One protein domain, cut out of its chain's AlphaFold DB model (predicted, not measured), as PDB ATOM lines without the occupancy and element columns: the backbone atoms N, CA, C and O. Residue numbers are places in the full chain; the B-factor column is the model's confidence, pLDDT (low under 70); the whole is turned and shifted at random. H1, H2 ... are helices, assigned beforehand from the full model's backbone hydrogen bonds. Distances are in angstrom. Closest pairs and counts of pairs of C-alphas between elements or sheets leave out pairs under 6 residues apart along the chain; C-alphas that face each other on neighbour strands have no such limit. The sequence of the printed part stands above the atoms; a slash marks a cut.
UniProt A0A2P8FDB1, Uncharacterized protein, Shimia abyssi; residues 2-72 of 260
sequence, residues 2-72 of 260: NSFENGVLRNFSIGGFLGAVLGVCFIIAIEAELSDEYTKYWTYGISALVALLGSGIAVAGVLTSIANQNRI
ATOM      1  N   ASN A   2      33.195  27.880 -50.867       52.62
ATOM      2  CA  ASN A   2      32.707  26.729 -50.085       52.62
ATOM      3  C   ASN A   2      33.626  25.483 -50.027       52.62
ATOM      4  O   ASN A   2      33.485  24.677 -49.113       52.62
ATOM      5  N   SER A   3      34.564  25.273 -50.962       48.03
ATOM      6  CA  SER A   3      35.427  24.070 -50.936       48.03
ATOM      7  C   SER A   3      36.580  24.165 -49.933       48.03
ATOM      8  O   SER A   3      36.979  23.148 -49.365       48.03
ATOM      9  N   PHE A   4      37.097  25.372 -49.687       50.94
ATOM     10  CA  PHE A   4      38.197  25.596 -48.750       50.94
ATOM     11  C   PHE A   4      37.712  25.516 -47.300       50.94
ATOM     12  O   PHE A   4      38.314  24.808 -46.499       50.94
ATOM     13  N   GLU A   5      36.574  26.145 -46.985       55.97
ATOM     14  CA  GLU A   5      35.947  26.040 -45.660       55.97
ATOM     15  C   GLU A   5      35.586  24.592 -45.327       55.97
ATOM     16  O   GLU A   5      35.929  24.124 -44.246       55.97
ATOM     17  N   ASN A   6      35.013  23.838 -46.271       59.53
ATOM     18  CA  ASN A   6      34.700  22.422 -46.058       59.53
ATOM     19  C   ASN A   6      35.955  21.558 -45.850       59.53
ATOM     20  O   ASN A   6      35.927  20.623 -45.050       59.53
ATOM     21  N   GLY A   7      37.063  21.864 -46.533       58.44
ATOM     22  CA  GLY A   7      38.337  21.165 -46.346       58.44
ATOM     23  C   GLY A   7      38.968  21.446 -44.981       58.44
ATOM     24  O   GLY A   7      39.380  20.518 -44.285       58.44
ATOM     25  N   VAL A   8      38.985  22.715 -44.567       58.53
ATOM     26  CA  VAL A   8      39.527  23.138 -43.269       58.53
ATOM     27  C   VAL A   8      38.656  22.627 -42.122       58.53
ATOM     28  O   VAL A   8      39.191  22.039 -41.188       58.53
ATOM     29  N   LEU A   9      37.326  22.748 -42.209       57.34
ATOM     30  CA  LEU A   9      36.395  22.244 -41.192       57.34
ATOM     31  C   LEU A   9      36.475  20.726 -41.040       57.34
ATOM     32  O   LEU A   9      36.478  20.230 -39.913       57.34
ATOM     33  N   ARG A  10      36.584  19.975 -42.143       62.84
ATOM     34  CA  ARG A  10      36.692  18.509 -42.088       62.84
ATOM     35  C   ARG A  10      38.029  18.054 -41.502       62.84
ATOM     36  O   ARG A  10      38.055  17.137 -40.689       62.84
ATOM     37  N   ASN A  11      39.129  18.715 -41.858       64.38
ATOM     38  CA  ASN A  11      40.445  18.383 -41.305       64.38
ATOM     39  C   ASN A  11      40.572  18.813 -39.832       64.38
ATOM     40  O   ASN A  11      41.168  18.094 -39.033       64.38
ATOM     41  N   PHE A  12      39.959  19.937 -39.451       73.06
ATOM     42  CA  PHE A  12      39.946  20.426 -38.074       73.06
ATOM     43  C   PHE A  12      39.092  19.549 -37.153       73.06
ATOM     44  O   PHE A  12      39.525  19.212 -36.056       73.06
ATOM     45  N   SER A  13      37.907  19.123 -37.599       71.06
ATOM     46  CA  SER A  13      37.029  18.242 -36.812       71.06
ATOM     47  C   SER A  13      37.626  16.847 -36.607       71.06
ATOM     48  O   SER A  13      37.554  16.320 -35.500       71.06
ATOM     49  N   ILE A  14      38.296  16.281 -37.619       72.62
ATOM     50  CA  ILE A  14      39.031  15.012 -37.476       72.62
ATOM     51  C   ILE A  14      40.228  15.173 -36.529       72.62
ATOM     52  O   ILE A  14      40.423  14.337 -35.647       72.62
ATOM     53  N   GLY A  15      40.999  16.259 -36.661       68.88
ATOM     54  CA  GLY A  15      42.123  16.552 -35.768       68.88
ATOM     55  C   GLY A  15      41.689  16.763 -34.314       68.88
ATOM     56  O   GLY A  15      42.300  16.209 -33.403       68.88
ATOM     57  N   GLY A  16      40.598  17.501 -34.097       72.62
ATOM     58  CA  GLY A  16      40.010  17.733 -32.778       72.62
ATOM     59  C   GLY A  16      39.455  16.457 -32.142       72.62
ATOM     60  O   GLY A  16      39.697  16.214 -30.964       72.62
ATOM     61  N   PHE A  17      38.776  15.605 -32.919       73.44
ATOM     62  CA  PHE A  17      38.283  14.312 -32.442       73.44
ATOM     63  C   PHE A  17      39.430  13.376 -32.038       73.44
ATOM     64  O   PHE A  17      39.411  12.826 -30.939       73.44
ATOM     65  N   LEU A  18      40.466  13.244 -32.876       70.38
ATOM     66  CA  LEU A  18      41.655  12.446 -32.555       70.38
ATOM     67  C   LEU A  18      42.384  12.983 -31.319       70.38
ATOM     68  O   LEU A  18      42.741  12.205 -30.436       70.38
ATOM     69  N   GLY A  19      42.554  14.304 -31.223       71.81
ATOM     70  CA  GLY A  19      43.154  14.952 -30.058       71.81
ATOM     71  C   GLY A  19      42.355  14.721 -28.772       71.81
ATOM     72  O   GLY A  19      42.944  14.428 -27.736       71.81
ATOM     73  N   ALA A  20      41.022  14.784 -28.840       71.19
ATOM     74  CA  ALA A  20      40.146  14.526 -27.700       71.19
ATOM     75  C   ALA A  20      40.188  13.057 -27.251       71.19
ATOM     76  O   ALA A  20      40.300  12.796 -26.057       71.19
ATOM     77  N   VAL A  21      40.163  12.099 -28.187       74.44
ATOM     78  CA  VAL A  21      40.292  10.664 -27.877       74.44
ATOM     79  C   VAL A  21      41.629  10.379 -27.193       74.44
ATOM     80  O   VAL A  21      41.664   9.714 -26.161       74.44
ATOM     81  N   LEU A  22      42.723  10.945 -27.706       71.69
ATOM     82  CA  LEU A  22      44.048  10.799 -27.101       71.69
ATOM     83  C   LEU A  22      44.151  11.465 -25.728       71.69
ATOM     84  O   LEU A  22      44.740  10.884 -24.820       71.69
ATOM     85  N   GLY A  23      43.552  12.646 -25.557       72.50
ATOM     86  CA  GLY A  23      43.494  13.339 -24.269       72.50
ATOM     87  C   GLY A  23      42.726  12.544 -23.213       72.50
ATOM     88  O   GLY A  23      43.198  12.407 -22.088       72.50
ATOM     89  N   VAL A  24      41.588  11.949 -23.583       72.00
ATOM     90  CA  VAL A  24      40.805  11.079 -22.690       72.00
ATOM     91  C   VAL A  24      41.579   9.807 -22.341       72.00
ATOM     92  O   VAL A  24      41.650   9.450 -21.167       72.00
ATOM     93  N   CYS A  25      42.231   9.161 -23.314       69.12
ATOM     94  CA  CYS A  25      43.113   8.020 -23.047       69.12
ATOM     95  C   CYS A  25      44.266   8.379 -22.094       69.12
ATOM     96  O   CYS A  25      44.653   7.553 -21.273       69.12
ATOM     97  N   PHE A  26      44.795   9.602 -22.177       68.31
ATOM     98  CA  PHE A  26      45.873  10.082 -21.311       68.31
ATOM     99  C   PHE A  26      45.404  10.334 -19.871       68.31
ATOM    100  O   PHE A  26      46.088   9.935 -18.933       68.31
ATOM    101  N   ILE A  27      44.223  10.938 -19.686       69.62
ATOM    102  CA  ILE A  27      43.633  11.183 -18.356       69.62
ATOM    103  C   ILE A  27      43.322   9.860 -17.648       69.62
ATOM    104  O   ILE A  27      43.744   9.669 -16.511       69.62
ATOM    105  N   ILE A  28      42.661   8.923 -18.341       68.44
ATOM    106  CA  ILE A  28      42.329   7.595 -17.795       68.44
ATOM    107  C   ILE A  28      43.599   6.839 -17.369       68.44
ATOM    108  O   ILE A  28      43.584   6.088 -16.397       68.44
ATOM    109  N   ALA A  29      44.709   7.048 -18.076       59.88
ATOM    110  CA  ALA A  29      45.970   6.389 -17.774       59.88
ATOM    111  C   ALA A  29      46.740   6.998 -16.592       59.88
ATOM    112  O   ALA A  29      47.480   6.272 -15.937       59.88
ATOM    113  N   ILE A  30      46.588   8.298 -16.314       65.44
ATOM    114  CA  ILE A  30      47.210   8.941 -15.141       65.44
ATOM    115  C   ILE A  30      46.542   8.479 -13.843       65.44
ATOM    116  O   ILE A  30      47.218   8.340 -12.827       65.44
ATOM    117  N   GLU A  31      45.233   8.232 -13.870       66.12
ATOM    118  CA  GLU A  31      44.485   7.784 -12.689       66.12
ATOM    119  C   GLU A  31      44.654   6.287 -12.382       66.12
ATOM    120  O   GLU A  31      44.333   5.845 -11.280       66.12
ATOM    121  N   ALA A  32      45.174   5.491 -13.320       65.12
ATOM    122  CA  ALA A  32      45.439   4.078 -13.090       65.12
ATOM    123  C   ALA A  32      46.779   3.897 -12.353       65.12
ATOM    124  O   ALA A  32      47.844   4.020 -12.956       65.12
ATOM    125  N   GLU A  33      46.738   3.579 -11.055       60.72
ATOM    126  CA  GLU A  33      47.907   3.169 -10.255       60.72
ATOM    127  C   GLU A  33      48.530   1.880 -10.835       60.72
ATOM    128  O   GLU A  33      48.168   0.758 -10.481       60.72
ATOM    129  N   LEU A  34      49.438   2.038 -11.799       57.94
ATOM    130  CA  LEU A  34      50.066   0.946 -12.544       57.94
ATOM    131  C   LEU A  34      51.355   0.481 -11.855       57.94
ATOM    132  O   LEU A  34      52.191   1.292 -11.459       57.94
ATOM    133  N   SER A  35      51.535  -0.838 -11.739       67.25
ATOM    134  CA  SER A  35      52.755  -1.439 -11.189       67.25
ATOM    135  C   SER A  35      53.969  -1.245 -12.114       67.25
ATOM    136  O   SER A  35      53.817  -1.122 -13.332       67.25
ATOM    137  N   ASP A  36      55.182  -1.267 -11.539       67.44
ATOM    138  CA  ASP A  36      56.470  -0.914 -12.184       67.44
ATOM    139  C   ASP A  36      56.760  -1.615 -13.534       67.44
ATOM    140  O   ASP A  36      57.507  -1.109 -14.381       67.44
ATOM    141  N   GLU A  37      56.165  -2.783 -13.773       66.38
ATOM    142  CA  GLU A  37      56.333  -3.544 -15.013       66.38
ATOM    143  C   GLU A  37      55.480  -2.977 -16.168       66.38
ATOM    144  O   GLU A  37      55.921  -2.950 -17.321       66.38
ATOM    145  N   TYR A  38      54.301  -2.421 -15.866       67.31
ATOM    146  CA  TYR A  38      53.414  -1.801 -16.857       67.31
ATOM    147  C   TYR A  38      53.878  -0.407 -17.283       67.31
ATOM    148  O   TYR A  38      53.690  -0.028 -18.441       67.31
ATOM    149  N   THR A  39      54.563   0.332 -16.408       67.12
ATOM    150  CA  THR A  39      55.159   1.645 -16.717       67.12
ATOM    151  C   THR A  39      56.112   1.596 -17.913       67.12
ATOM    152  O   THR A  39      56.175   2.538 -18.712       67.12
ATOM    153  N   LYS A  40      56.819   0.475 -18.104       67.31
ATOM    154  CA  LYS A  40      57.766   0.304 -19.214       67.31
ATOM    155  C   LYS A  40      57.051   0.118 -20.554       67.31
ATOM    156  O   LYS A  40      57.358   0.833 -21.506       67.31
ATOM    157  N   TYR A  41      56.063  -0.779 -20.624       70.31
ATOM    158  CA  TYR A  41      55.233  -0.973 -21.823       70.31
ATOM    159  C   TYR A  41      54.440   0.288 -22.181       70.31
ATOM    160  O   TYR A  41      54.299   0.629 -23.357       70.31
ATOM    161  N   TRP A  42      53.992   1.025 -21.167       65.44
ATOM    162  CA  TRP A  42      53.262   2.274 -21.330       65.44
ATOM    163  C   TRP A  42      54.105   3.385 -21.965       65.44
ATOM    164  O   TRP A  42      53.665   4.045 -22.907       65.44
ATOM    165  N   THR A  43      55.358   3.537 -21.524       73.31
ATOM    166  CA  THR A  43      56.293   4.522 -22.094       73.31
ATOM    167  C   THR A  43      56.541   4.265 -23.586       73.31
ATOM    168  O   THR A  43      56.563   5.204 -24.387       73.31
ATOM    169  N   TYR A  44      56.655   2.993 -23.986       73.12
ATOM    170  CA  TYR A  44      56.750   2.615 -25.399       73.12
ATOM    171  C   TYR A  44      55.456   2.909 -26.171       73.12
ATOM    172  O   TYR A  44      55.525   3.434 -27.281       73.12
ATOM    173  N   GLY A  45      54.288   2.633 -25.581       70.94
ATOM    174  CA  GLY A  45      52.983   2.909 -26.188       70.94
ATOM    175  C   GLY A  45      52.742   4.397 -26.456       70.94
ATOM    176  O   GLY A  45      52.382   4.770 -27.572       70.94
ATOM    177  N   ILE A  46      53.016   5.265 -25.475       72.25
ATOM    178  CA  ILE A  46      52.910   6.725 -25.648       72.25
ATOM    179  C   ILE A  46      53.901   7.216 -26.702       72.25
ATOM    180  O   ILE A  46      53.524   7.991 -27.578       72.25
ATOM    181  N   SER A  47      55.152   6.751 -26.659       69.19
ATOM    182  CA  SER A  47      56.165   7.150 -27.644       69.19
ATOM    183  C   SER A  47      55.748   6.763 -29.068       69.19
ATOM    184  O   SER A  47      55.898   7.560 -29.993       69.19
ATOM    185  N   ALA A  48      55.156   5.576 -29.241       70.25
ATOM    186  CA  ALA A  48      54.610   5.127 -30.518       70.25
ATOM    187  C   ALA A  48      53.404   5.973 -30.968       70.25
ATOM    188  O   ALA A  48      53.324   6.333 -32.141       70.25
ATOM    189  N   LEU A  49      52.498   6.345 -30.057       70.88
ATOM    190  CA  LEU A  49      51.359   7.220 -30.367       70.88
ATOM    191  C   LEU A  49      51.799   8.632 -30.761       70.88
ATOM    192  O   LEU A  49      51.294   9.178 -31.739       70.88
ATOM    193  N   VAL A  50      52.766   9.215 -30.048       73.81
ATOM    194  CA  VAL A  50      53.339  10.525 -30.390       73.81
ATOM    195  C   VAL A  50      54.047  10.463 -31.742       73.81
ATOM    196  O   VAL A  50      53.868  11.360 -32.563       73.81
ATOM    197  N   ALA A  51      54.791   9.389 -32.023       70.94
ATOM    198  CA  ALA A  51      55.410   9.180 -33.329       70.94
ATOM    199  C   ALA A  51      54.365   9.027 -34.450       70.94
ATOM    200  O   ALA A  51      54.527   9.612 -35.522       70.94
ATOM    201  N   LEU A  52      53.267   8.303 -34.205       73.25
ATOM    202  CA  LEU A  52      52.157   8.160 -35.152       73.25
ATOM    203  C   LEU A  52      51.436   9.489 -35.403       73.25
ATOM    204  O   LEU A  52      51.132   9.804 -36.551       73.25
ATOM    205  N   LEU A  53      51.214  10.298 -34.366       74.12
ATOM    206  CA  LEU A  53      50.647  11.642 -34.500       74.12
ATOM    207  C   LEU A  53      51.572  12.582 -35.263       74.12
ATOM    208  O   LEU A  53      51.125  13.263 -36.183       74.12
ATOM    209  N   GLY A  54      52.859  12.596 -34.912       74.38
ATOM    210  CA  GLY A  54      53.872  13.373 -35.619       74.38
ATOM    211  C   GLY A  54      53.933  12.993 -37.098       74.38
ATOM    212  O   GLY A  54      53.919  13.871 -37.959       74.38
ATOM    213  N   SER A  55      53.895  11.692 -37.398       73.75
ATOM    214  CA  SER A  55      53.808  11.165 -38.764       73.75
ATOM    215  C   SER A  55      52.517  11.599 -39.469       73.75
ATOM    216  O   SER A  55      52.564  12.082 -40.598       73.75
ATOM    217  N   GLY A  56      51.363  11.529 -38.797       74.38
ATOM    218  CA  GLY A  56      50.076  11.960 -39.349       74.38
ATOM    219  C   GLY A  56      50.041  13.450 -39.705       74.38
ATOM    220  O   GLY A  56      49.602  13.813 -40.796       74.38
ATOM    221  N   ILE A  57      50.565  14.311 -38.826       78.00
ATOM    222  CA  ILE A  57      50.696  15.753 -39.080       78.00
ATOM    223  C   ILE A  57      51.661  16.005 -40.244       78.00
ATOM    224  O   ILE A  57      51.353  16.806 -41.127       78.00
ATOM    225  N   ALA A  58      52.794  15.298 -40.285       76.88
ATOM    226  CA  ALA A  58      53.755  15.415 -41.377       76.88
ATOM    227  C   ALA A  58      53.126  15.038 -42.730       76.88
ATOM    228  O   ALA A  58      53.238  15.798 -43.692       76.88
ATOM    229  N   VAL A  59      52.394  13.920 -42.800       77.44
ATOM    230  CA  VAL A  59      51.685  13.486 -44.016       77.44
ATOM    231  C   VAL A  59      50.615  14.500 -44.427       77.44
ATOM    232  O   VAL A  59      50.550  14.876 -45.596       77.44
ATOM    233  N   ALA A  60      49.810  15.000 -43.485       77.69
ATOM    234  CA  ALA A  60      48.802  16.023 -43.772       77.69
ATOM    235  C   ALA A  60      49.429  17.325 -44.307       77.69
ATOM    236  O   ALA A  60      48.902  17.931 -45.247       77.69
ATOM    237  N   GLY A  61      50.578  17.727 -43.756       81.44
ATOM    238  CA  GLY A  61      51.362  18.863 -44.238       81.44
ATOM    239  C   GLY A  61      51.857  18.661 -45.671       81.44
ATOM    240  O   GLY A  61      51.669  19.540 -46.513       81.44
ATOM    241  N   VAL A  62      52.410  17.484 -45.981       83.19
ATOM    242  CA  VAL A  62      52.871  17.135 -47.337       83.19
ATOM    243  C   VAL A  62      51.712  17.136 -48.335       83.19
ATOM    244  O   VAL A  62      51.821  17.764 -49.384       83.19
ATOM    245  N   LEU A  63      50.576  16.513 -48.005       81.69
ATOM    246  CA  LEU A  63      49.403  16.481 -48.888       81.69
ATOM    247  C   LEU A  63      48.837  17.882 -49.153       81.69
ATOM    248  O   LEU A  63      48.492  18.205 -50.289       81.69
ATOM    249  N   THR A  64      48.780  18.734 -48.126       83.69
ATOM    250  CA  THR A  64      48.325  20.126 -48.271       83.69
ATOM    251  C   THR A  64      49.295  20.938 -49.130       83.69
ATOM    252  O   THR A  64      48.863  21.722 -49.975       83.69
ATOM    253  N   SER A  65      50.602  20.718 -48.961       84.94
ATOM    254  CA  SER A  65      51.637  21.342 -49.786       84.94
ATOM    255  C   SER A  65      51.496  20.945 -51.259       84.94
ATOM    256  O   SER A  65      51.435  21.824 -52.117       84.94
ATOM    257  N   ILE A  66      51.325  19.649 -51.552       88.75
ATOM    258  CA  ILE A  66      51.096  19.134 -52.914       88.75
ATOM    259  C   ILE A  66      49.826  19.744 -53.518       88.75
ATOM    260  O   ILE A  66      49.844  20.230 -54.647       88.75
ATOM    261  N   ALA A  67      48.723  19.773 -52.765       86.62
ATOM    262  CA  ALA A  67      47.469  20.354 -53.241       86.62
ATOM    263  C   ALA A  67      47.614  21.849 -53.573       86.62
ATOM    264  O   ALA A  67      47.104  22.313 -54.595       86.62
ATOM    265  N   ASN A  68      48.338  22.607 -52.744       90.50
ATOM    266  CA  ASN A  68      48.595  24.020 -53.005       90.50
ATOM    267  C   ASN A  68      49.540  24.227 -54.200       90.50
ATOM    268  O   ASN A  68      49.299  25.123 -55.005       90.50
ATOM    269  N   GLN A  69      50.572  23.389 -54.355       92.06
ATOM    270  CA  GLN A  69      51.470  23.418 -55.514       92.06
ATOM    271  C   GLN A  69      50.718  23.140 -56.819       92.06
ATOM    272  O   GLN A  69      50.860  23.908 -57.766       92.06
ATOM    273  N   ASN A  70      49.857  22.119 -56.846       92.50
ATOM    274  CA  ASN A  70      49.021  21.812 -58.008       92.50
ATOM    275  C   ASN A  70      48.101  22.986 -58.362       92.50
ATOM    276  O   ASN A  70      48.017  23.378 -59.522       92.50
ATOM    277  N   ARG A  71      47.475  23.619 -57.360       92.12
ATOM    278  CA  ARG A  71      46.630  24.800 -57.587       92.12
ATOM    279  C   ARG A  71      47.416  25.972 -58.179       92.12
ATOM    280  O   ARG A  71      46.944  26.602 -59.120       92.12
ATOM    281  N   ILE A  72      48.603  26.267 -57.645       93.62
ATOM    282  CA  ILE A  72      49.466  27.342 -58.162       93.62
ATOM    283  C   ILE A  72      49.903  27.034 -59.598       93.62
ATOM    284  O   ILE A  72      49.899  27.929 -60.444       93.62
TER     285      ILE A  72
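Overview. This is residues 2 to 72 of the 260 residues of an uncharacterized protein of Shimia abyssi (UniProt A0A2P8FDB1). Two long helices run side by side as a narrow U: H1 goes out, a tight link turns the chain at one end, and H2 folds back along H1 without touching it. The printed part has 71 residues, all helix by class, with two named helices, H1 then H2, and no named strand. It is only just extended, close to loose, with a radius of gyration of the C-alphas of 16.9 A; its outline is a rod spanning 55 by 20 by 7 A.

Along the chain. Find C-alpha 2 at (32.707, 26.729, -50.085); from there H1, residues 2 to 31, runs 43.5 A to C-alpha 31 at (44.485, 7.784, -12.689). Past the link, H2, residues 36 to 72, runs 54.4 A to C-alpha 72 at (49.466, 27.342, -58.162).

Arrangement. H1 and H2 are near each other, with 12 pairs of C-alphas within 10 A and no pair within 8 A. In H1 every O i to N i+4 pair is within hydrogen-bond range; in H2, 31 of 33 are.

Size, cuts and confidence. Residues 2 to 10, 35 to 41 and 61 to 72 stand free. The two C-alphas farthest apart, those of Ser 35 and Ile 72, are 55.2 A apart. The printed part has no cut. Look for low confidence, pLDDT under 70, at 29 residues, among them 2 to 11 and 25 to 40.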